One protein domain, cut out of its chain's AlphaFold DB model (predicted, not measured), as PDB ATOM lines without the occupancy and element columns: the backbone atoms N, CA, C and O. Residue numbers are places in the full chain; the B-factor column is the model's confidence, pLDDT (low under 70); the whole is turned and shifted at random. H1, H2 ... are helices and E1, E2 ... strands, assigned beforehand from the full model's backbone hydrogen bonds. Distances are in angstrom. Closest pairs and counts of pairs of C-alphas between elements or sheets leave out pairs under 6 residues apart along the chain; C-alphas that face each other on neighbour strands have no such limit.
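AT A GLANCE: This is residues 191 to 294 and 309 to 370 of the 466 residues of an uncharacterized protein of Actinophytocola oryzae (UniProt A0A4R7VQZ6). A wide wall of nine strands, wound back and forth in order, has a long helical hairpin, H2 and H3, over one face, while its other face is bare. H2 packs on the sheet along E6, H3 folds back beside H2 with little contact to the sheet, and the end of H3, residues 358 to 370, sticks out; small H1 follows the edge strand E9. The printed part has 166 residues, with E1 to E9, then H1, H2 and H3 along the chain; the sheet's order is E1 E2 E3 E4 E5 E6 E7 E8 E9, antiparallel throughout, and the class is mixed, helices and strands. The whole is compact, with a radius of gyration of the C-alphas of 17.2 A and spans of 51 by 40 by 27 A.

IN THESE COORDINATES: E1, residues 191 to 198, begins at C-alpha 191 (314.285, 274.750, 396.874). E2 is residues 201 to 210, 29.6 A long, E3 213 to 221, and E4 225 to 234, 29.6 A. E5 is residues 239 to 247, E6 250 to 259, 29.0 A, and E7 262 to 269. E8 is residues 272 to 277, E9 282 to 286, and H1 289 to 292. H2, residues 309 to 336, is 39.5 A long and begins at (340.331, 279.901, 370.645). H3, residues 340 to 370, is 44.8 A long and ends at (334.243, 259.817, 364.643).

HOW THE PARTS SIT: The sheet is a meander, each strand the antiparallel neighbour of the one before, and it is twisted. E1 and E9 are its edge strands. E1 and E2 form a hairpin at 174 degrees, with N 194 and O 205 2.8 A apart, within hydrogen-bond range. E5 and E6 form another at 176 degrees, with N 243 and O 254 at 2.8 A. E8 and E9 do so at 176 degrees, with N 275 and O 283 at 2.8 A. H2 is on the sheet in two layers, helix on one face, at a height over the sheet of 9.9 A. It lies over E6 and only just over E7, where 3 of its C-alphas fall, and runs along the strands, at 5 degrees to E6 on the local plane. The closest C-alphas of E6 and H2 are those of Val 256 and Gly 323, 7.3 A apart. Residues 322 to 333 of H2 touch residues 340 to 352 of H3, in a helical hairpin with a shallow tilt of 15 degrees, opposite ways; the closest C-alphas, of Gly 333 and Pro 341, are 5.4 A apart. H3 is only just not on the sheet, with 4 pairs of C-alphas within 10 A. H1 is not on it and is apart from H2 and H3. Every O i to N i+4 pair is within hydrogen-bond range in H2, and 26 of 27 in H3; H1 is too short for such a pair, and its 1 O i to N i+3 pair is not within range.

THE WHOLE: The C-alphas farthest apart, of Asp 294 and Gly 337, are 51.4 A apart. Residues 295 to 308 are not printed, and C-alphas 294 and 309 are 17.4 A apart across the cut. Of the links that are printed whole, each is tight. The mean pLDDT of the printed part is 72.8; 64 residues are under 70, among them 309 to 335 and 337 to 365.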
ATOM      1  N   THR A 191     313.339 275.053 397.947       70.94
ATOM      2  CA  THR A 191     314.285 274.750 396.874       70.94
ATOM      3  C   THR A 191     314.026 273.320 396.422       70.94
ATOM      4  O   THR A 191     314.084 272.396 397.235       70.94
ATOM      5  N   VAL A 192     313.740 273.128 395.140       78.12
ATOM      6  CA  VAL A 192     313.630 271.807 394.514       78.12
ATOM      7  C   VAL A 192     314.879 271.609 393.671       78.12
ATOM      8  O   VAL A 192     315.149 272.435 392.810       78.12
ATOM      9  N   SER A 193     315.644 270.548 393.926       78.81
ATOM     10  CA  SER A 193     316.774 270.147 393.080       78.81
ATOM     11  C   SER A 193     316.545 268.724 392.592       78.81
ATOM     12  O   SER A 193     316.260 267.840 393.403       78.81
ATOM     13  N   THR A 194     316.662 268.494 391.291       74.69
ATOM     14  CA  THR A 194     316.705 267.161 390.688       74.69
ATOM     15  C   THR A 194     318.098 266.919 390.130       74.69
ATOM     16  O   THR A 194     318.702 267.814 389.551       74.69
ATOM     17  N   HIS A 195     318.617 265.710 390.329       80.25
ATOM     18  CA  HIS A 195     319.915 265.282 389.817       80.25
ATOM     19  C   HIS A 195     319.727 263.988 389.026       80.25
ATOM     20  O   HIS A 195     319.061 263.064 389.498       80.25
ATOM     21  N   VAL A 196     320.308 263.933 387.833       76.12
ATOM     22  CA  VAL A 196     320.334 262.766 386.955       76.12
ATOM     23  C   VAL A 196     321.794 262.473 386.631       76.12
ATOM     24  O   VAL A 196     322.412 263.174 385.835       76.12
ATOM     25  N   GLU A 197     322.339 261.442 387.272       75.25
ATOM     26  CA  GLU A 197     323.677 260.927 386.971       75.25
ATOM     27  C   GLU A 197     323.609 260.057 385.710       75.25
ATOM     28  O   GLU A 197     322.767 259.157 385.599       75.25
ATOM     29  N   SER A 198     324.497 260.298 384.747       72.12
ATOM     30  CA  SER A 198     324.618 259.480 383.541       72.12
ATOM     31  C   SER A 198     326.075 259.106 383.278       72.12
ATOM     32  O   SER A 198     327.003 259.756 383.747       72.12
ATOM     33  N   LEU A 199     326.299 258.073 382.460       49.94
ATOM     34  CA  LEU A 199     327.654 257.682 382.045       49.94
ATOM     35  C   LEU A 199     328.383 258.800 381.264       49.94
ATOM     36  O   LEU A 199     329.600 258.746 381.117       49.94
ATOM     37  N   LEU A 200     327.637 259.777 380.741       60.03
ATOM     38  CA  LEU A 200     328.138 260.882 379.926       60.03
ATOM     39  C   LEU A 200     328.300 262.186 380.727       60.03
ATOM     40  O   LEU A 200     328.840 263.146 380.180       60.03
ATOM     41  N   GLY A 201     327.865 262.222 381.992       77.88
ATOM     42  CA  GLY A 201     327.817 263.449 382.782       77.88
ATOM     43  C   GLY A 201     326.628 263.542 383.739       77.88
ATOM     44  O   GLY A 201     325.648 262.808 383.572       77.88
ATOM     45  N   ASP A 202     326.698 264.458 384.709       81.88
ATOM     46  CA  ASP A 202     325.628 264.695 385.685       81.88
ATOM     47  C   ASP A 202     324.817 265.931 385.304       81.88
ATOM     48  O   ASP A 202     325.374 267.018 385.161       81.88
ATOM     49  N   VAL A 203     323.495 265.792 385.196       79.81
ATOM     50  CA  VAL A 203     322.571 266.910 384.959       79.81
ATOM     51  C   VAL A 203     321.826 267.241 386.249       79.81
ATOM     52  O   VAL A 203     321.208 266.371 386.859       79.81
ATOM     53  N   ALA A 204     321.860 268.502 386.661       80.62
ATOM     54  CA  ALA A 204     321.153 269.040 387.811       80.62
ATOM     55  C   ALA A 204     320.183 270.145 387.379       80.62
ATOM     56  O   ALA A 204     320.562 271.045 386.637       80.62
ATOM     57  N   ALA A 205     318.946 270.132 387.869       79.38
ATOM     58  CA  ALA A 205     318.018 271.248 387.712       79.38
ATOM     59  C   ALA A 205     317.536 271.713 389.086       79.38
ATOM     60  O   ALA A 205     317.059 270.916 389.889       79.38
ATOM     61  N   GLY A 206     317.675 273.007 389.359       79.50
ATOM     62  CA  GLY A 206     317.271 273.651 390.600       79.50
ATOM     63  C   GLY A 206     316.163 274.666 390.353       79.50
ATOM     64  O   GLY A 206     316.224 275.429 389.399       79.50
ATOM     65  N   ALA A 207     315.170 274.729 391.230       79.88
ATOM     66  CA  ALA A 207     314.212 275.823 391.299       79.88
ATOM     67  C   ALA A 207     314.144 276.335 392.736       79.88
ATOM     68  O   ALA A 207     314.063 275.550 393.681       79.88
ATOM     69  N   LYS A 208     314.172 277.654 392.907       83.75
ATOM     70  CA  LYS A 208     314.076 278.337 394.195       83.75
ATOM     71  C   LYS A 208     312.911 279.312 394.146       83.75
ATOM     72  O   LYS A 208     312.853 280.164 393.264       83.75
ATOM     73  N   LEU A 209     312.004 279.206 395.112       79.25
ATOM     74  CA  LEU A 209     310.905 280.151 395.292       79.25
ATOM     75  C   LEU A 209     310.978 280.742 396.696       79.25
ATOM     76  O   LEU A 209     310.623 280.096 397.677       79.25
ATOM     77  N   ALA A 210     311.447 281.976 396.801       82.50
ATOM     78  CA  ALA A 210     311.451 282.779 398.013       82.50
ATOM     79  C   ALA A 210     310.455 283.946 397.883       82.50
ATOM     80  O   ALA A 210     310.163 284.387 396.772       82.50
ATOM     81  N   PRO A 211     309.966 284.515 399.001       74.69
ATOM     82  CA  PRO A 211     309.064 285.669 398.968       74.69
ATOM     83  C   PRO A 211     309.613 286.896 398.229       74.69
ATOM     84  O   PRO A 211     308.827 287.740 397.827       74.69
ATOM     85  N   GLU A 212     310.935 286.996 398.087       85.81
ATOM     86  CA  GLU A 212     311.642 288.125 397.467       85.81
ATOM     87  C   GLU A 212     312.342 287.724 396.155       85.81
ATOM     88  O   GLU A 212     312.777 288.593 395.409       85.81
ATOM     89  N   GLU A 213     312.449 286.428 395.848       83.88
ATOM     90  CA  GLU A 213     313.309 285.904 394.781       83.88
ATOM     91  C   GLU A 213     312.697 284.627 394.197       83.88
ATOM     92  O   GLU A 213     312.405 283.691 394.935       83.88
ATOM     93  N   PHE A 214     312.537 284.547 392.884       84.94
ATOM     94  CA  PHE A 214     312.220 283.304 392.189       84.94
ATOM     95  C   PHE A 214     313.339 282.999 391.202       84.94
ATOM     96  O   PHE A 214     313.857 283.900 390.559       84.94
ATOM     97  N   GLY A 215     313.726 281.742 391.050       84.19
ATOM     98  CA  GLY A 215     314.746 281.393 390.077       84.19
ATOM     99  C   GLY A 215     314.742 279.922 389.727       84.19
ATOM    100  O   GLY A 215     314.279 279.087 390.503       84.19
ATOM    101  N   GLY A 216     315.248 279.620 388.543       85.94
ATOM    102  CA  GLY A 216     315.479 278.269 388.062       85.94
ATOM    103  C   GLY A 216     316.862 278.191 387.440       85.94
ATOM    104  O   GLY A 216     317.287 279.133 386.781       85.94
ATOM    105  N   SER A 217     317.573 277.094 387.641       86.25
ATOM    106  CA  SER A 217     318.826 276.814 386.957       86.25
ATOM    107  C   SER A 217     318.849 275.381 386.456       86.25
ATOM    108  O   SER A 217     318.286 274.482 387.075       86.25
ATOM    109  N   ILE A 218     319.523 275.169 385.338       75.69
ATOM    110  CA  ILE A 218     319.924 273.865 384.831       75.69
ATOM    111  C   ILE A 218     321.447 273.862 384.760       75.69
ATOM    112  O   ILE A 218     322.053 274.858 384.380       75.69
ATOM    113  N   ALA A 219     322.079 272.772 385.156       83.88
ATOM    114  CA  ALA A 219     323.506 272.561 385.020       83.88
ATOM    115  C   ALA A 219     323.748 271.140 384.518       83.88
ATOM    116  O   ALA A 219     323.033 270.220 384.897       83.88
ATOM    117  N   GLY A 220     324.726 270.955 383.648       82.31
ATOM    118  CA  GLY A 220     325.160 269.669 383.132       82.31
ATOM    119  C   GLY A 220     326.675 269.618 383.172       82.31
ATOM    120  O   GLY A 220     327.323 270.434 382.534       82.31
ATOM    121  N   SER A 221     327.236 268.670 383.906       82.75
ATOM    122  CA  SER A 221     328.672 268.390 383.892       82.75
ATOM    123  C   SER A 221     328.975 267.290 382.890       82.75
ATOM    124  O   SER A 221     328.175 266.377 382.711       82.75
ATOM    125  N   SER A 222     330.129 267.353 382.240       82.62
ATOM    126  CA  SER A 222     330.670 266.285 381.397       82.62
ATOM    127  C   SER A 222     332.180 266.191 381.621       82.62
ATOM    128  O   SER A 222     332.786 267.145 382.104       82.62
ATOM    129  N   PRO A 223     332.857 265.100 381.217       72.19
ATOM    130  CA  PRO A 223     334.316 265.024 381.325       72.19
ATOM    131  C   PRO A 223     335.079 266.126 380.566       72.19
ATOM    132  O   PRO A 223     336.283 266.263 380.771       72.19
ATOM    133  N   ALA A 224     334.416 266.853 379.658       73.19
ATOM    134  CA  ALA A 224     335.024 267.880 378.814       73.19
ATOM    135  C   ALA A 224     334.661 269.321 379.218       73.19
ATOM    136  O   ALA A 224     335.443 270.227 378.927       73.19
ATOM    137  N   ALA A 225     333.493 269.534 379.833       80.44
ATOM    138  CA  ALA A 225     332.980 270.852 380.201       80.44
ATOM    139  C   ALA A 225     331.796 270.764 381.177       80.44
ATOM    140  O   ALA A 225     331.007 269.814 381.082       80.44
ATOM    141  N   ASP A 226     331.628 271.795 382.008       84.12
ATOM    142  CA  ASP A 226     330.454 271.990 382.865       84.12
ATOM    143  C   ASP A 226     329.604 273.145 382.333       84.12
ATOM    144  O   ASP A 226     330.014 274.297 382.362       84.12
ATOM    145  N   LEU A 227     328.401 272.854 381.849       82.69
ATOM    146  CA  LEU A 227     327.430 273.827 381.358       82.69
ATOM    147  C   LEU A 227     326.450 274.208 382.473       82.69
ATOM    148  O   LEU A 227     325.946 273.348 383.184       82.69
ATOM    149  N   GLY A 228     326.100 275.482 382.586       84.25
ATOM    150  CA  GLY A 228     325.060 275.982 383.476       84.25
ATOM    151  C   GLY A 228     324.257 277.088 382.810       84.25
ATOM    152  O   GLY A 228     324.811 277.928 382.114       84.25
ATOM    153  N   ALA A 229     322.950 277.120 383.021       79.62
ATOM    154  CA  ALA A 229     322.100 278.239 382.646       79.62
ATOM    155  C   ALA A 229     321.058 278.479 383.733       79.62
ATOM    156  O   ALA A 229     320.606 277.543 384.393       79.62
ATOM    157  N   GLY A 230     320.649 279.725 383.932       86.75
ATOM    158  CA  GLY A 230     319.645 280.039 384.931       86.75
ATOM    159  C   GLY A 230     318.940 281.365 384.719       86.75
ATOM    160  O   GLY A 230     319.411 282.259 384.023       86.75
ATOM    161  N   LEU A 231     317.786 281.466 385.362       77.69
ATOM    162  CA  LEU A 231     316.939 282.641 385.446       77.69
ATOM    163  C   LEU A 231     316.748 282.976 386.922       77.69
ATOM    164  O   LEU A 231     316.471 282.087 387.727       77.69
ATOM    165  N   VAL A 232     316.876 284.246 387.285       83.69
ATOM    166  CA  VAL A 232     316.635 284.740 388.645       83.69
ATOM    167  C   VAL A 232     315.840 286.033 388.551       83.69
ATOM    168  O   VAL A 232     316.309 287.005 387.977       83.69
ATOM    169  N   GLY A 233     314.643 286.066 389.115       79.88
ATOM    170  CA  GLY A 233     313.839 287.266 389.287       79.88
ATOM    171  C   GLY A 233     313.750 287.678 390.754       79.88
ATOM    172  O   GLY A 233     313.596 286.836 391.635       79.88
ATOM    173  N   HIS A 234     313.804 288.979 391.025       84.81
ATOM    174  CA  HIS A 234     313.604 289.571 392.344       84.81
ATOM    175  C   HIS A 234     312.284 290.348 392.377       84.81
ATOM    176  O   HIS A 234     311.905 291.014 391.412       84.81
ATOM    177  N   VAL A 235     311.610 290.376 393.526       76.88
ATOM    178  CA  VAL A 235     310.369 291.154 393.732       76.88
ATOM    179  C   VAL A 235     310.593 292.674 393.603       76.88
ATOM    180  O   VAL A 235     309.642 293.442 393.472       76.88
ATOM    181  N   GLY A 236     311.857 293.113 393.532       80.62
ATOM    182  CA  GLY A 236     312.260 294.489 393.225       80.62
ATOM    183  C   GLY A 236     312.155 294.873 391.744       80.62
ATOM    184  O   GLY A 236     312.349 296.041 391.418       80.62
ATOM    185  N   GLY A 237     311.813 293.925 390.864       80.25
ATOM    186  CA  GLY A 237     311.717 294.140 389.418       80.25
ATOM    187  C   GLY A 237     312.985 293.782 388.643       80.25
ATOM    188  O   GLY A 237     313.026 294.040 387.444       80.25
ATOM    189  N   ASP A 238     313.980 293.187 389.305       87.56
ATOM    190  CA  ASP A 238     315.170 292.656 388.644       87.56
ATOM    191  C   ASP A 238     314.859 291.281 388.048       87.56
ATOM    192  O   ASP A 238     314.296 290.424 388.726       87.56
ATOM    193  N   LEU A 239     315.233 291.058 386.795       84.44
ATOM    194  CA  LEU A 239     315.178 289.784 386.095       84.44
ATOM    195  C   LEU A 239     316.531 289.538 385.430       84.44
ATOM    196  O   LEU A 239     316.943 290.269 384.532       84.44
ATOM    197  N   GLY A 240     317.225 288.510 385.896       86.88
ATOM    198  CA  GLY A 240     318.502 288.046 385.388       86.88
ATOM    199  C   GLY A 240     318.362 286.737 384.624       86.88
ATOM    200  O   GLY A 240     317.666 285.828 385.070       86.88
ATOM    201  N   ALA A 241     319.066 286.631 383.505       84.88
ATOM    202  CA  ALA A 241     319.335 285.393 382.790       84.88
ATOM    203  C   ALA A 241     320.849 285.229 382.675       84.88
ATOM    204  O   ALA A 241     321.547 286.198 382.385       84.88
ATOM    205  N   TRP A 242     321.365 284.029 382.900       89.69
ATOM    206  CA  TRP A 242     322.784 283.736 382.743       89.69
ATOM    207  C   TRP A 242     322.990 282.364 382.112       89.69
ATOM    208  O   TRP A 242     322.171 281.462 382.273       89.69
ATOM    209  N   ALA A 243     324.096 282.226 381.397       82.31
ATOM    210  CA  ALA A 243     324.621 280.976 380.886       82.31
ATOM    211  C   ALA A 243     326.132 280.976 381.109       82.31
ATOM    212  O   ALA A 243     326.795 281.980 380.864       82.31
ATOM    213  N   ALA A 244     326.676 279.872 381.595       86.19
ATOM    214  CA  ALA A 244     328.098 279.687 381.794       86.19
ATOM    215  C   ALA A 244     328.516 278.294 381.329       86.19
ATOM    216  O   ALA A 244     327.738 277.348 381.394       86.19
ATOM    217  N   THR A 245     329.740 278.176 380.844       83.56
ATOM    218  CA  THR A 245     330.390 276.915 380.525       83.56
ATOM    219  C   THR A 245     331.815 276.966 381.061       83.56
ATOM    220  O   THR A 245     332.562 277.889 380.740       83.56
ATOM    221  N   ASP A 246     332.177 276.020 381.919       84.31
ATOM    222  CA  ASP A 246     333.556 275.799 382.345       84.31
ATOM    223  C   ASP A 246     334.204 274.849 381.336       84.31
ATOM    224  O   ASP A 246     333.672 273.779 381.026       84.31
ATOM    225  N   THR A 247     335.329 275.267 380.765       81.00
ATOM    226  CA  THR A 247     336.072 274.496 379.770       81.00
ATOM    227  C   THR A 247     337.513 274.327 380.220       81.00
ATOM    228  O   THR A 247     338.030 275.085 381.033       81.00
ATOM    229  N   VAL A 248     338.256 273.416 379.586       75.50
ATOM    230  CA  VAL A 248     339.710 273.303 379.817       75.50
ATOM    231  C   VAL A 248     340.501 274.593 379.531       75.50
ATOM    232  O   VAL A 248     341.654 274.700 379.941       75.50
ATOM    233  N   ALA A 249     339.910 275.551 378.807       73.44
ATOM    234  CA  ALA A 249     340.495 276.859 378.530       73.44
ATOM    235  C   ALA A 249     340.103 277.932 379.570       73.44
ATOM    236  O   ALA A 249     340.628 279.042 379.499       73.44
ATOM    237  N   GLY A 250     339.227 277.595 380.522       81.38
ATOM    238  CA  GLY A 250     338.685 278.440 381.585       81.38
ATOM    239  C   GLY A 250     337.180 278.703 381.451       81.38
ATOM    240  O   GLY A 250     336.534 278.240 380.501       81.38
ATOM    241  N   ASP A 251     336.657 279.474 382.404       85.56
ATOM    242  CA  ASP A 251     335.237 279.802 382.542       85.56
ATOM    243  C   ASP A 251     334.788 280.819 381.479       85.56
ATOM    244  O   ASP A 251     335.366 281.902 381.341       85.56
ATOM    245  N   LEU A 252     333.726 280.487 380.743       86.62
ATOM    246  CA  LEU A 252     333.000 281.404 379.864       86.62
ATOM    247  C   LEU A 252     331.599 281.608 380.428       86.62
ATOM    248  O   LEU A 252     330.800 280.681 380.450       86.62
ATOM    249  N   GLY A 253     331.279 282.828 380.836       90.69
ATOM    250  CA  GLY A 253     329.958 283.203 381.331       90.69
ATOM    251  C   GLY A 253     329.377 284.351 380.524       90.69
ATOM    252  O   GLY A 253     330.101 285.239 380.095       90.69
ATOM    253  N   ALA A 254     328.068 284.381 380.333       88.50
ATOM    254  CA  ALA A 254     327.353 285.551 379.856       88.50
ATOM    255  C   ALA A 254     326.030 285.680 380.605       88.50
ATOM    256  O   ALA A 254     325.351 284.693 380.882       88.50
ATOM    257  N   GLY A 255     325.650 286.906 380.932       91.25
ATOM    258  CA  GLY A 255     324.405 287.186 381.615       91.25
ATOM    259  C   GLY A 255     323.824 288.533 381.233       91.25
ATOM    260  O   GLY A 255     324.534 289.490 380.918       91.25
ATOM    261  N   VAL A 256     322.501 288.590 381.282       88.12
ATOM    262  CA  VAL A 256     321.699 289.797 381.132       88.12
ATOM    263  C   VAL A 256     320.949 290.001 382.434       88.12
ATOM    264  O   VAL A 256     320.334 289.069 382.938       88.12
ATOM    265  N   LEU A 257     320.972 291.211 382.977       88.75
ATOM    266  CA  LEU A 257     320.184 291.595 384.140       88.75
ATOM    267  C   LEU A 257     319.389 292.851 383.796       88.75
ATOM    268  O   LEU A 257     319.966 293.887 383.478       88.75
ATOM    269  N   ALA A 258     318.066 292.744 383.815       88.62
ATOM    270  CA  ALA A 258     317.138 293.836 383.575       88.62
ATOM    271  C   ALA A 258     316.453 294.201 384.892       88.62
ATOM    272  O   ALA A 258     315.720 293.393 385.442       88.62
ATOM    273  N   GLY A 259     316.697 295.406 385.393       89.19
ATOM    274  CA  GLY A 259     316.105 295.941 386.615       89.19
ATOM    275  C   GLY A 259     315.420 297.291 386.397       89.19
ATOM    276  O   GLY A 259     315.440 297.838 385.289       89.19
ATOM    277  N   PRO A 260     314.837 297.892 387.449       84.19
ATOM    278  CA  PRO A 260     314.236 299.222 387.372       84.19
ATOM    279  C   PRO A 260     315.271 300.312 387.055       84.19
ATOM    280  O   PRO A 260     314.916 301.347 386.492       84.19
ATOM    281  N   ASP A 261     316.542 300.055 387.369       89.00
ATOM    282  CA  ASP A 261     317.667 300.924 387.031       89.00
ATOM    283  C   ASP A 261     318.174 300.698 385.591       89.00
ATOM    284  O   ASP A 261     319.044 301.422 385.121       89.00
ATOM    285  N   GLY A 262     317.610 299.743 384.845       90.50
ATOM    286  CA  GLY A 262     317.916 299.505 383.436       90.50
ATOM    287  C   GLY A 262     318.479 298.116 383.154       90.50
ATOM    288  O   GLY A 262     318.267 297.181 383.916       90.50
ATOM    289  N   VAL A 263     319.168 297.963 382.023       89.69
ATOM    290  CA  VAL A 263     319.675 296.667 381.547       89.69
ATOM    291  C   VAL A 263     321.193 296.650 381.636       89.69
ATOM    292  O   VAL A 263     321.843 297.577 381.153       89.69
ATOM    293  N   SER A 264     321.764 295.602 382.220       90.44
ATOM    294  CA  SER A 264     323.197 295.315 382.198       90.44
ATOM    295  C   SER A 264     323.480 293.967 381.553       90.44
ATOM    296  O   SER A 264     322.793 292.987 381.817       90.44
ATOM    297  N   LEU A 265     324.516 293.935 380.733       91.00
ATOM    298  CA  LEU A 265     325.080 292.771 380.072       91.00
ATOM    299  C   LEU A 265     326.463 292.547 380.677       91.00
ATOM    300  O   LEU A 265     327.236 293.498 380.790       91.00
ATOM    301  N   ALA A 266     326.777 291.317 381.057       91.94
ATOM    302  CA  ALA A 266     328.110 290.932 381.494       91.94
ATOM    303  C   ALA A 266     328.518 289.651 380.774       91.94
ATOM    304  O   ALA A 266     327.712 288.735 380.649       91.94
ATOM    305  N   ALA A 267     329.754 289.591 380.300       91.19
ATOM    306  CA  ALA A 267     330.364 288.394 379.759       91.19
ATOM    307  C   ALA A 267     331.738 288.211 380.400       91.19
ATOM    308  O   ALA A 267     332.573 289.112 380.379       91.19
ATOM    309  N   GLU A 268     331.961 287.046 380.981       90.75
ATOM    310  CA  GLU A 268     333.222 286.632 381.568       90.75
ATOM    311  C   GLU A 268     333.906 285.639 380.637       90.75
ATOM    312  O   GLU A 268     333.263 284.785 380.031       90.75
ATOM    313  N   SER A 269     335.213 285.798 380.481       91.12
ATOM    314  CA  SER A 269     336.054 284.939 379.665       91.12
ATOM    315  C   SER A 269     337.415 284.760 380.322       91.12
ATOM    316  O   SER A 269     337.841 285.647 381.068       91.12
ATOM    317  N   PRO A 270     338.193 283.739 379.927       84.75
ATOM    318  CA  PRO A 270     339.598 283.636 380.303       84.75
ATOM    319  C   PRO A 270     340.420 284.858 379.869       84.75
ATOM    320  O   PRO A 270     341.489 285.113 380.409       84.75
ATOM    321  N   LEU A 271     339.937 285.640 378.895       87.31
ATOM    322  CA  LEU A 271     340.605 286.850 378.411       87.31
ATOM    323  C   LEU A 271     340.213 288.113 379.194       87.31
ATOM    324  O   LEU A 271     340.862 289.152 379.044       87.31
ATOM    325  N   GLY A 272     339.181 288.046 380.034       90.62
ATOM    326  CA  GLY A 272     338.698 289.165 380.831       90.62
ATOM    327  C   GLY A 272     337.184 289.231 380.954       90.62
ATOM    328  O   GLY A 272     336.447 288.418 380.395       90.62
ATOM    329  N   ASN A 273     336.729 290.253 381.669       92.12
ATOM    330  CA  ASN A 273     335.319 290.569 381.850       92.12
ATOM    331  C   ASN A 273     334.925 291.764 380.968       92.12
ATOM    332  O   ASN A 273     335.605 292.796 380.945       92.12
ATOM    333  N   LEU A 274     333.826 291.613 380.240       91.88
ATOM    334  CA  LEU A 274     333.154 292.641 379.466       91.88
ATOM    335  C   LEU A 274     331.812 292.945 380.130       91.88
ATOM    336  O   LEU A 274     330.948 292.080 380.187       91.88
ATOM    337  N   ALA A 275     331.592 294.185 380.550       92.75
ATOM    338  CA  ALA A 275     330.305 294.625 381.072       92.75
ATOM    339  C   ALA A 275     329.816 295.878 380.343       92.75
ATOM    340  O   ALA A 275     330.582 296.811 380.099       92.75
ATOM    341  N   ALA A 276     328.527 295.921 380.023       91.25
ATOM    342  CA  ALA A 276     327.857 297.077 379.444       91.25
ATOM    343  C   ALA A 276     326.522 297.304 380.153       91.25
ATOM    344  O   ALA A 276     325.851 296.345 380.518       91.25
ATOM    345  N   ASN A 277     326.098 298.552 380.337       94.00
ATOM    346  CA  ASN A 277     324.758 298.832 380.851       94.00
ATOM    347  C   ASN A 277     324.045 299.962 380.100       94.00
ATOM    348  O   ASN A 277     324.646 300.748 379.367       94.00
ATOM    349  N   SER A 278     322.735 300.069 380.308       91.25
ATOM    350  CA  SER A 278     321.870 301.066 379.672       91.25
ATOM    351  C   SER A 278     322.158 302.507 380.101       91.25
ATOM    352  O   SER A 278     321.629 303.436 379.493       91.25
ATOM    353  N   HIS A 279     323.003 302.725 381.113       92.56
ATOM    354  CA  HIS A 279     323.518 304.056 381.453       92.56
ATOM    355  C   HIS A 279     324.690 304.484 380.558       92.56
ATOM    356  O   HIS A 279     325.209 305.589 380.718       92.56
ATOM    357  N   GLY A 280     325.092 303.630 379.610       87.25
ATOM    358  CA  GLY A 280     326.234 303.856 378.734       87.25
ATOM    359  C   GLY A 280     327.574 303.617 379.423       87.25
ATOM    360  O   GLY A 280     328.596 304.059 378.901       87.25
ATOM    361  N   ASP A 281     327.581 302.955 380.586       92.81
ATOM    362  CA  ASP A 281     328.821 302.486 381.192       92.81
ATOM    363  C   ASP A 281     329.266 301.207 380.484       92.81
ATOM    364  O   ASP A 281     328.475 300.285 380.264       92.81
ATOM    365  N   PHE A 282     330.534 301.191 380.100       91.44
ATOM    366  CA  PHE A 282     331.160 300.111 379.362       91.44
ATOM    367  C   PHE A 282     332.521 299.839 379.990       91.44
ATOM    368  O   PHE A 282     333.401 300.706 380.000       91.44
ATOM    369  N   SER A 283     332.686 298.636 380.528       92.88
ATOM    370  CA  SER A 283     333.881 298.201 381.234       92.88
ATOM    371  C   SER A 283     334.470 296.984 380.538       92.88
ATOM    372  O   SER A 283     333.800 295.968 380.380       92.88
ATOM    373  N   ILE A 284     335.734 297.090 380.135       92.19
ATOM    374  CA  ILE A 284     336.551 295.940 379.750       92.19
ATOM    375  C   ILE A 284     337.622 295.807 380.820       92.19
ATOM    376  O   ILE A 284     338.462 296.696 380.976       92.19
ATOM    377  N   GLN A 285     337.591 294.703 381.551       92.12
ATOM    378  CA  GLN A 285     338.635 294.312 382.485       92.12
ATOM    379  C   GLN A 285     339.393 293.137 381.870       92.12
ATOM    380  O   GLN A 285     338.996 291.992 382.085       92.12
ATOM    381  N   PRO A 286     340.436 293.392 381.057       87.69
ATOM    382  CA  PRO A 286     341.255 292.307 380.539       87.69
ATOM    383  C   PRO A 286     341.904 291.569 381.712       87.69
ATOM    384  O   PRO A 286     342.319 292.204 382.687       87.69
ATOM    385  N   VAL A 287     342.008 290.245 381.608       83.31
ATOM    386  CA  VAL A 287     342.820 289.463 382.547       83.31
ATOM    387  C   VAL A 287     344.262 289.955 382.460       83.31
ATOM    388  O   VAL A 287     344.738 290.344 381.386       83.31
ATOM    389  N   ASP A 288     344.955 289.992 383.601       81.12
ATOM    390  CA  ASP A 288     346.367 290.347 383.615       81.12
ATOM    391  C   ASP A 288     347.115 289.369 382.705       81.12
ATOM    392  O   ASP A 288     347.222 288.175 382.971       81.12
ATOM    393  N   THR A 289     347.628 289.881 381.588       65.00
ATOM    394  CA  THR A 289     348.390 289.083 380.621       65.00
ATOM    395  C   THR A 289     349.606 288.398 381.249       65.00
ATOM    396  O   THR A 289     350.124 287.452 380.665       65.00
ATOM    397  N   ALA A 290     350.067 288.853 382.422       74.25
ATOM    398  CA  ALA A 290     351.097 288.167 383.192       74.25
ATOM    399  C   ALA A 290     350.631 286.804 383.734       74.25
ATOM    400  O   ALA A 290     351.439 285.879 383.751       74.25
ATOM    401  N   ASP A 291     349.352 286.663 384.093       68.94
ATOM    402  CA  ASP A 291     348.760 285.400 384.551       68.94
ATOM    403  C   ASP A 291     348.447 284.467 383.365       68.94
ATOM    404  O   ASP A 291     348.634 283.257 383.459       68.94
ATOM    405  N   LEU A 292     348.068 285.018 382.201       60.62
ATOM    406  CA  LEU A 292     347.834 284.234 380.970       60.62
ATOM    407  C   LEU A 292     349.111 283.668 380.337       60.62
ATOM    408  O   LEU A 292     349.056 282.708 379.570       60.62
ATOM    409  N   LEU A 293     350.257 284.287 380.614       64.56
ATOM    410  CA  LEU A 293     351.558 283.871 380.092       64.56
ATOM    411  C   LEU A 293     352.349 283.014 381.083       64.56
ATOM    412  O   LEU A 293     353.524 282.733 380.816       64.56
ATOM    413  N   ASP A 294     351.747 282.598 382.203       70.25
ATOM    414  CA  ASP A 294     352.420 281.672 383.101       70.25
ATOM    415  C   ASP A 294     352.711 280.357 382.357       70.25
ATOM    416  O   ASP A 294     351.847 279.719 381.747       70.25
ATOM    417  N   VAL A 309     340.502 278.434 370.670       47.91
ATOM    418  CA  VAL A 309     340.331 279.901 370.645       47.91
ATOM    419  C   VAL A 309     339.440 280.351 369.484       47.91
ATOM    420  O   VAL A 309     338.575 281.200 369.681       47.91
ATOM    421  N   ALA A 310     339.584 279.777 368.284       47.88
ATOM    422  CA  ALA A 310     338.687 280.091 367.166       47.88
ATOM    423  C   ALA A 310     337.238 279.668 367.466       47.88
ATOM    424  O   ALA A 310     336.296 280.418 367.202       47.88
ATOM    425  N   HIS A 311     337.063 278.497 368.084       53.72
ATOM    426  CA  HIS A 311     335.763 278.019 368.542       53.72
ATOM    427  C   HIS A 311     335.208 278.871 369.694       53.72
ATOM    428  O   HIS A 311     334.037 279.227 369.673       53.72
ATOM    429  N   TYR A 312     336.058 279.281 370.637       49.38
ATOM    430  CA  TYR A 312     335.736 280.151 371.769       49.38
ATOM    431  C   TYR A 312     335.205 281.507 371.309       49.38
ATOM    432  O   TYR A 312     334.177 281.984 371.785       49.38
ATOM    433  N   VAL A 313     335.876 282.111 370.326       50.03
ATOM    434  CA  VAL A 313     335.443 283.374 369.723       50.03
ATOM    435  C   VAL A 313     334.132 283.180 368.964       50.03
ATOM    436  O   VAL A 313     333.248 284.020 369.083       50.03
ATOM    437  N   SER A 314     333.962 282.073 368.236       56.75
ATOM    438  CA  SER A 314     332.731 281.807 367.481       56.75
ATOM    439  C   SER A 314     331.522 281.507 368.378       56.75
ATOM    440  O   SER A 314     330.437 282.027 368.127       56.75
ATOM    441  N   ALA A 315     331.690 280.699 369.428       58.62
ATOM    442  CA  ALA A 315     330.639 280.357 370.386       58.62
ATOM    443  C   ALA A 315     330.292 281.550 371.290       58.62
ATOM    444  O   ALA A 315     329.118 281.867 371.470       58.62
ATOM    445  N   GLY A 316     331.305 282.278 371.777       49.09
ATOM    446  CA  GLY A 316     331.117 283.523 372.522       49.09
ATOM    447  C   GLY A 316     330.439 284.610 371.685       49.09
ATOM    448  O   GLY A 316     329.546 285.291 372.180       49.09
ATOM    449  N   ALA A 317     330.790 284.739 370.399       48.41
ATOM    450  CA  ALA A 317     330.118 285.661 369.482       48.41
ATOM    451  C   ALA A 317     328.657 285.264 369.221       48.41
ATOM    452  O   ALA A 317     327.804 286.144 369.153       48.41
ATOM    453  N   GLY A 318     328.356 283.965 369.122       58.91
ATOM    454  CA  GLY A 318     326.986 283.458 369.006       58.91
ATOM    455  C   GLY A 318     326.145 283.747 370.250       58.91
ATOM    456  O   GLY A 318     325.054 284.301 370.136       58.91
ATOM    457  N   ALA A 319     326.676 283.457 371.442       53.06
ATOM    458  CA  ALA A 319     326.014 283.753 372.712       53.06
ATOM    459  C   ALA A 319     325.807 285.264 372.916       53.06
ATOM    460  O   ALA A 319     324.731 285.695 373.330       53.06
ATOM    461  N   LEU A 320     326.803 286.081 372.562       47.94
ATOM    462  CA  LEU A 320     326.705 287.538 372.599       47.94
ATOM    463  C   LEU A 320     325.664 288.060 371.599       47.94
ATOM    464  O   LEU A 320     324.850 288.901 371.965       47.94
ATOM    465  N   ALA A 321     325.654 287.560 370.362       55.50
ATOM    466  CA  ALA A 321     324.675 287.954 369.350       55.50
ATOM    467  C   ALA A 321     323.246 287.558 369.754       55.50
ATOM    468  O   ALA A 321     322.329 288.366 369.611       55.50
ATOM    469  N   GLY A 322     323.065 286.361 370.322       59.75
ATOM    470  CA  GLY A 322     321.787 285.912 370.877       59.75
ATOM    471  C   GLY A 322     321.331 286.769 372.060       59.75
ATOM    472  O   GLY A 322     320.183 287.201 372.101       59.75
ATOM    473  N   GLY A 323     322.244 287.098 372.980       50.53
ATOM    474  CA  GLY A 323     321.968 287.989 374.109       50.53
ATOM    475  C   GLY A 323     321.623 289.420 373.683       50.53
ATOM    476  O   GLY A 323     320.723 290.029 374.258       50.53
ATOM    477  N   ILE A 324     322.289 289.947 372.649       52.78
ATOM    478  CA  ILE A 324     321.958 291.249 372.051       52.78
ATOM    479  C   ILE A 324     320.568 291.196 371.410       52.78
ATOM    480  O   ILE A 324     319.765 292.081 371.685       52.78
ATOM    481  N   GLY A 325     320.248 290.152 370.637       62.88
ATOM    482  CA  GLY A 325     318.923 289.984 370.031       62.88
ATOM    483  C   GLY A 325     317.802 289.915 371.073       62.88
ATOM    484  O   GLY A 325     316.849 290.688 371.013       62.88
ATOM    485  N   ALA A 326     317.965 289.079 372.102       58.50
ATOM    486  CA  ALA A 326     317.007 288.980 373.204       58.50
ATOM    487  C   ALA A 326     316.880 290.301 373.989       58.50
ATOM    488  O   ALA A 326     315.786 290.678 374.413       58.50
ATOM    489  N   GLY A 327     317.986 291.031 374.167       51.81
ATOM    490  CA  GLY A 327     318.000 292.351 374.796       51.81
ATOM    491  C   GLY A 327     317.291 293.429 373.969       51.81
ATOM    492  O   GLY A 327     316.578 294.255 374.540       51.81
ATOM    493  N   GLU A 328     317.445 293.417 372.642       61.25
ATOM    494  CA  GLU A 328     316.738 294.314 371.720       61.25
ATOM    495  C   GLU A 328     315.226 294.070 371.742       61.25
ATOM    496  O   GLU A 328     314.457 295.033 371.810       61.25
ATOM    497  N   ASP A 329     314.799 292.808 371.781       60.53
ATOM    498  CA  ASP A 329     313.386 292.431 371.865       60.53
ATOM    499  C   ASP A 329     312.765 292.830 373.217       60.53
ATOM    500  O   ASP A 329     311.690 293.444 373.260       60.53
ATOM    501  N   LEU A 330     313.473 292.590 374.329       56.62
ATOM    502  CA  LEU A 330     313.064 293.022 375.673       56.62
ATOM    503  C   LEU A 330     312.960 294.547 375.782       56.62
ATOM    504  O   LEU A 330     311.966 295.074 376.293       56.62
ATOM    505  N   LEU A 331     313.970 295.269 375.288       56.41
ATOM    506  CA  LEU A 331     313.994 296.728 375.301       56.41
ATOM    507  C   LEU A 331     312.907 297.305 374.385       56.41
ATOM    508  O   LEU A 331     312.213 298.250 374.770       56.41
ATOM    509  N   GLY A 332     312.706 296.717 373.205       63.66
ATOM    510  CA  GLY A 332     311.623 297.057 372.286       63.66
ATOM    511  C   GLY A 332     310.246 296.854 372.920       63.66
ATOM    512  O   GLY A 332     309.369 297.716 372.793       63.66
ATOM    513  N   GLY A 333     310.061 295.777 373.684       62.69
ATOM    514  CA  GLY A 333     308.831 295.525 374.431       62.69
ATOM    515  C   GLY A 333     308.574 296.535 375.546       62.69
ATOM    516  O   GLY A 333     307.488 297.118 375.621       62.69
ATOM    517  N   TYR A 334     309.600 296.834 376.346       58.47
ATOM    518  CA  TYR A 334     309.527 297.848 377.401       58.47
ATOM    519  C   TYR A 334     309.201 299.240 376.849       58.47
ATOM    520  O   TYR A 334     308.318 299.927 377.367       58.47
ATOM    521  N   LEU A 335     309.872 299.653 375.769       58.75
ATOM    522  CA  LEU A 335     309.672 300.967 375.154       58.75
ATOM    523  C   LEU A 335     308.303 301.103 374.474       58.75
ATOM    524  O   LEU A 335     307.764 302.208 374.395       58.75
ATOM    525  N   THR A 336     307.722 299.999 374.001       74.75
ATOM    526  CA  THR A 336     306.390 299.997 373.376       74.75
ATOM    527  C   THR A 336     305.246 299.805 374.377       74.75
ATOM    528  O   THR A 336     304.082 299.917 373.990       74.75
ATOM    529  N   GLY A 337     305.544 299.572 375.664       65.50
ATOM    530  CA  GLY A 337     304.540 299.338 376.711       65.50
ATOM    531  C   GLY A 337     303.744 298.046 376.512       65.50
ATOM    532  O   GLY A 337     302.652 297.889 377.059       65.50
ATOM    533  N   SER A 338     304.272 297.142 375.693       60.50
ATOM    534  CA  SER A 338     303.687 295.850 375.376       60.50
ATOM    535  C   SER A 338     304.277 294.821 376.340       60.50
ATOM    536  O   SER A 338     305.491 294.679 376.397       60.50
ATOM    537  N   LEU A 339     303.442 294.116 377.113       50.12
ATOM    538  CA  LEU A 339     303.874 292.981 377.955       50.12
ATOM    539  C   LEU A 339     303.842 291.636 377.205       50.12
ATOM    540  O   LEU A 339     304.397 290.655 377.687       50.12
ATOM    541  N   ALA A 340     303.229 291.591 376.016       48.66
ATOM    542  CA  ALA A 340     303.293 290.450 375.098       48.66
ATOM    543  C   ALA A 340     304.726 289.975 374.726       48.66
ATOM    544  O   ALA A 340     304.923 288.767 374.642       48.66
ATOM    545  N   PRO A 341     305.747 290.848 374.588       53.47
ATOM    546  CA  PRO A 341     307.086 290.469 374.148       53.47
ATOM    547  C   PRO A 341     307.873 289.714 375.210       53.47
ATOM    548  O   PRO A 341     308.865 289.093 374.870       53.47
ATOM    549  N   VAL A 342     307.467 289.738 376.485       47.38
ATOM    550  CA  VAL A 342     308.143 288.932 377.515       47.38
ATOM    551  C   VAL A 342     307.916 287.442 377.249       47.38
ATOM    552  O   VAL A 342     308.842 286.661 377.427       47.38
ATOM    553  N   GLY A 343     306.728 287.061 376.763       50.00
ATOM    554  CA  GLY A 343     306.443 285.691 376.324       50.00
ATOM    555  C   GLY A 343     307.249 285.321 375.081       50.00
ATOM    556  O   GLY A 343     307.968 284.334 375.107       50.00
ATOM    557  N   ASP A 344     307.231 286.176 374.054       51.22
ATOM    558  CA  ASP A 344     307.983 285.935 372.814       51.22
ATOM    559  C   ASP A 344     309.511 285.940 373.036       51.22
ATOM    560  O   ASP A 344     310.235 285.183 372.396       51.22
ATOM    561  N   THR A 345     310.020 286.748 373.975       47.41
ATOM    562  CA  THR A 345     311.447 286.779 374.344       47.41
ATOM    563  C   THR A 345     311.822 285.566 375.181       47.41
ATOM    564  O   THR A 345     312.917 285.033 375.018       47.41
ATOM    565  N   LEU A 346     310.934 285.102 376.063       47.56
ATOM    566  CA  LEU A 346     311.144 283.865 376.804       47.56
ATOM    567  C   LEU A 346     311.137 282.669 375.847       47.56
ATOM    568  O   LEU A 346     312.034 281.839 375.942       47.56
ATOM    569  N   ASP A 347     310.218 282.626 374.883       55.84
ATOM    570  CA  ASP A 347     310.169 281.601 373.836       55.84
ATOM    571  C   ASP A 347     311.398 281.673 372.915       55.84
ATOM    572  O   ASP A 347     311.991 280.645 372.606       55.84
ATOM    573  N   SER A 348     311.851 282.875 372.543       54.47
ATOM    574  CA  SER A 348     313.061 283.104 371.731       54.47
ATOM    575  C   SER A 348     314.346 282.716 372.467       54.47
ATOM    576  O   SER A 348     315.204 282.023 371.920       54.47
ATOM    577  N   THR A 349     314.467 283.093 373.740       47.53
ATOM    578  CA  THR A 349     315.607 282.720 374.591       47.53
ATOM    579  C   THR A 349     315.606 281.215 374.833       47.53
ATOM    580  O   THR A 349     316.645 280.574 374.716       47.53
ATOM    581  N   THR A 350     314.437 280.630 375.100       49.66
ATOM    582  CA  THR A 350     314.279 279.180 375.258       49.66
ATOM    583  C   THR A 350     314.619 278.456 373.960       49.66
ATOM    584  O   THR A 350     315.331 277.461 374.017       49.66
ATOM    585  N   SER A 351     314.205 278.969 372.797       54.12
ATOM    586  CA  SER A 351     314.584 278.422 371.488       54.12
ATOM    587  C   SER A 351     316.084 278.539 371.256       54.12
ATOM    588  O   SER A 351     316.696 277.569 370.856       54.12
ATOM    589  N   THR A 352     316.709 279.669 371.590       53.28
ATOM    590  CA  THR A 352     318.162 279.866 371.437       53.28
ATOM    591  C   THR A 352     318.957 278.910 372.329       53.28
ATOM    592  O   THR A 352     319.947 278.326 371.895       53.28
ATOM    593  N   VAL A 353     318.514 278.710 373.574       48.50
ATOM    594  CA  VAL A 353     319.108 277.733 374.497       48.50
ATOM    595  C   VAL A 353     318.868 276.305 374.001       48.50
ATOM    596  O   VAL A 353     319.793 275.501 374.020       48.50
ATOM    597  N   THR A 354     317.665 275.995 373.514       52.38
ATOM    598  CA  THR A 354     317.316 274.674 372.967       52.38
ATOM    599  C   THR A 354     318.140 274.365 371.719       52.38
ATOM    600  O   THR A 354     318.770 273.317 371.667       52.38
ATOM    601  N   ASP A 355     318.246 275.303 370.780       58.88
ATOM    602  CA  ASP A 355     319.053 275.185 369.563       58.88
ATOM    603  C   ASP A 355     320.545 275.044 369.897       58.88
ATOM    604  O   ASP A 355     321.262 274.291 369.241       58.88
ATOM    605  N   GLY A 356     321.029 275.739 370.934       51.62
ATOM    606  CA  GLY A 356     322.394 275.591 371.440       51.62
ATOM    607  C   GLY A 356     322.654 274.211 372.054       51.62
ATOM    608  O   GLY A 356     323.708 273.619 371.816       51.62
ATOM    609  N   ILE A 357     321.687 273.670 372.802       48.00
ATOM    610  CA  ILE A 357     321.743 272.313 373.365       48.00
ATOM    611  C   ILE A 357     321.682 271.261 372.251       48.00
ATOM    612  O   ILE A 357     322.461 270.310 372.283       48.00
ATOM    613  N   GLU A 358     320.807 271.431 371.259       56.41
ATOM    614  CA  GLU A 358     320.694 270.537 370.101       56.41
ATOM    615  C   GLU A 358     321.986 270.536 369.281       56.41
ATOM    616  O   GLU A 358     322.536 269.470 369.015       56.41
ATOM    617  N   GLN A 359     322.554 271.710 368.983       61.09
ATOM    618  CA  GLN A 359     323.844 271.816 368.294       61.09
ATOM    619  C   GLN A 359     324.988 271.192 369.104       61.09
ATOM    620  O   GLN A 359     325.834 270.497 368.541       61.09
ATOM    621  N   GLY A 360     325.014 271.393 370.424       52.88
ATOM    622  CA  GLY A 360     325.975 270.731 371.306       52.88
ATOM    623  C   GLY A 360     325.827 269.204 371.290       52.88
ATOM    624  O   GLY A 360     326.820 268.485 371.185       52.88
ATOM    625  N   GLY A 361     324.591 268.699 371.332       56.53
ATOM    626  CA  GLY A 361     324.279 267.271 371.257       56.53
ATOM    627  C   GLY A 361     324.634 266.640 369.908       56.53
ATOM    628  O   GLY A 361     325.171 265.528 369.872       56.53
ATOM    629  N   ASP A 362     324.400 267.362 368.813       57.47
ATOM    630  CA  ASP A 362     324.768 266.954 367.457       57.47
ATOM    631  C   ASP A 362     326.291 266.880 367.296       57.47
ATOM    632  O   ASP A 362     326.800 265.898 366.759       57.47
ATOM    633  N   LEU A 363     327.036 267.846 367.844       54.28
ATOM    634  CA  LEU A 363     328.502 267.841 367.830       54.28
ATOM    635  C   LEU A 363     329.095 266.713 368.679       54.28
ATOM    636  O   LEU A 363     330.046 266.055 368.253       54.28
ATOM    637  N   VAL A 364     328.533 266.454 369.864       56.59
ATOM    638  CA  VAL A 364     328.938 265.314 370.702       56.59
ATOM    639  C   VAL A 364     328.647 264.004 369.978       56.59
ATOM    640  O   VAL A 364     329.504 263.123 369.967       56.59
ATOM    641  N   SER A 365     327.486 263.885 369.328       61.12
ATOM    642  CA  SER A 365     327.144 262.717 368.510       61.12
ATOM    643  C   SER A 365     328.094 262.548 367.330       61.12
ATOM    644  O   SER A 365     328.563 261.436 367.102       61.12
ATOM    645  N   GLU A 366     328.440 263.632 366.632       72.88
ATOM    646  CA  GLU A 366     329.393 263.630 365.522       72.88
ATOM    647  C   GLU A 366     330.781 263.168 365.984       72.88
ATOM    648  O   GLU A 366     331.364 262.260 365.384       72.88
ATOM    649  N   HIS A 367     331.284 263.711 367.099       63.91
ATOM    650  CA  HIS A 367     332.531 263.262 367.719       63.91
ATOM    651  C   HIS A 367     332.462 261.797 368.163       63.91
ATOM    652  O   HIS A 367     333.446 261.070 368.019       63.91
ATOM    653  N   LEU A 368     331.303 261.334 368.645       65.94
ATOM    654  CA  LEU A 368     331.094 259.939 369.025       65.94
ATOM    655  C   LEU A 368     331.152 258.996 367.821       65.94
ATOM    656  O   LEU A 368     331.733 257.919 367.917       65.94
ATOM    657  N   THR A 369     330.580 259.395 366.684       77.06
ATOM    658  CA  THR A 369     330.676 258.634 365.428       77.06
ATOM    659  C   THR A 369     332.068 258.662 364.808       77.06
ATOM    660  O   THR A 369     332.405 257.750 364.059       77.06
ATOM    661  N   ASN A 370     332.871 259.679 365.126       72.94
ATOM    662  CA  ASN A 370     334.243 259.817 364.643       72.94
ATOM    663  C   ASN A 370     335.288 259.199 365.587       72.94
ATOM    664  O   ASN A 370     336.460 259.100 365.214       72.94
TER     665      ASN A 370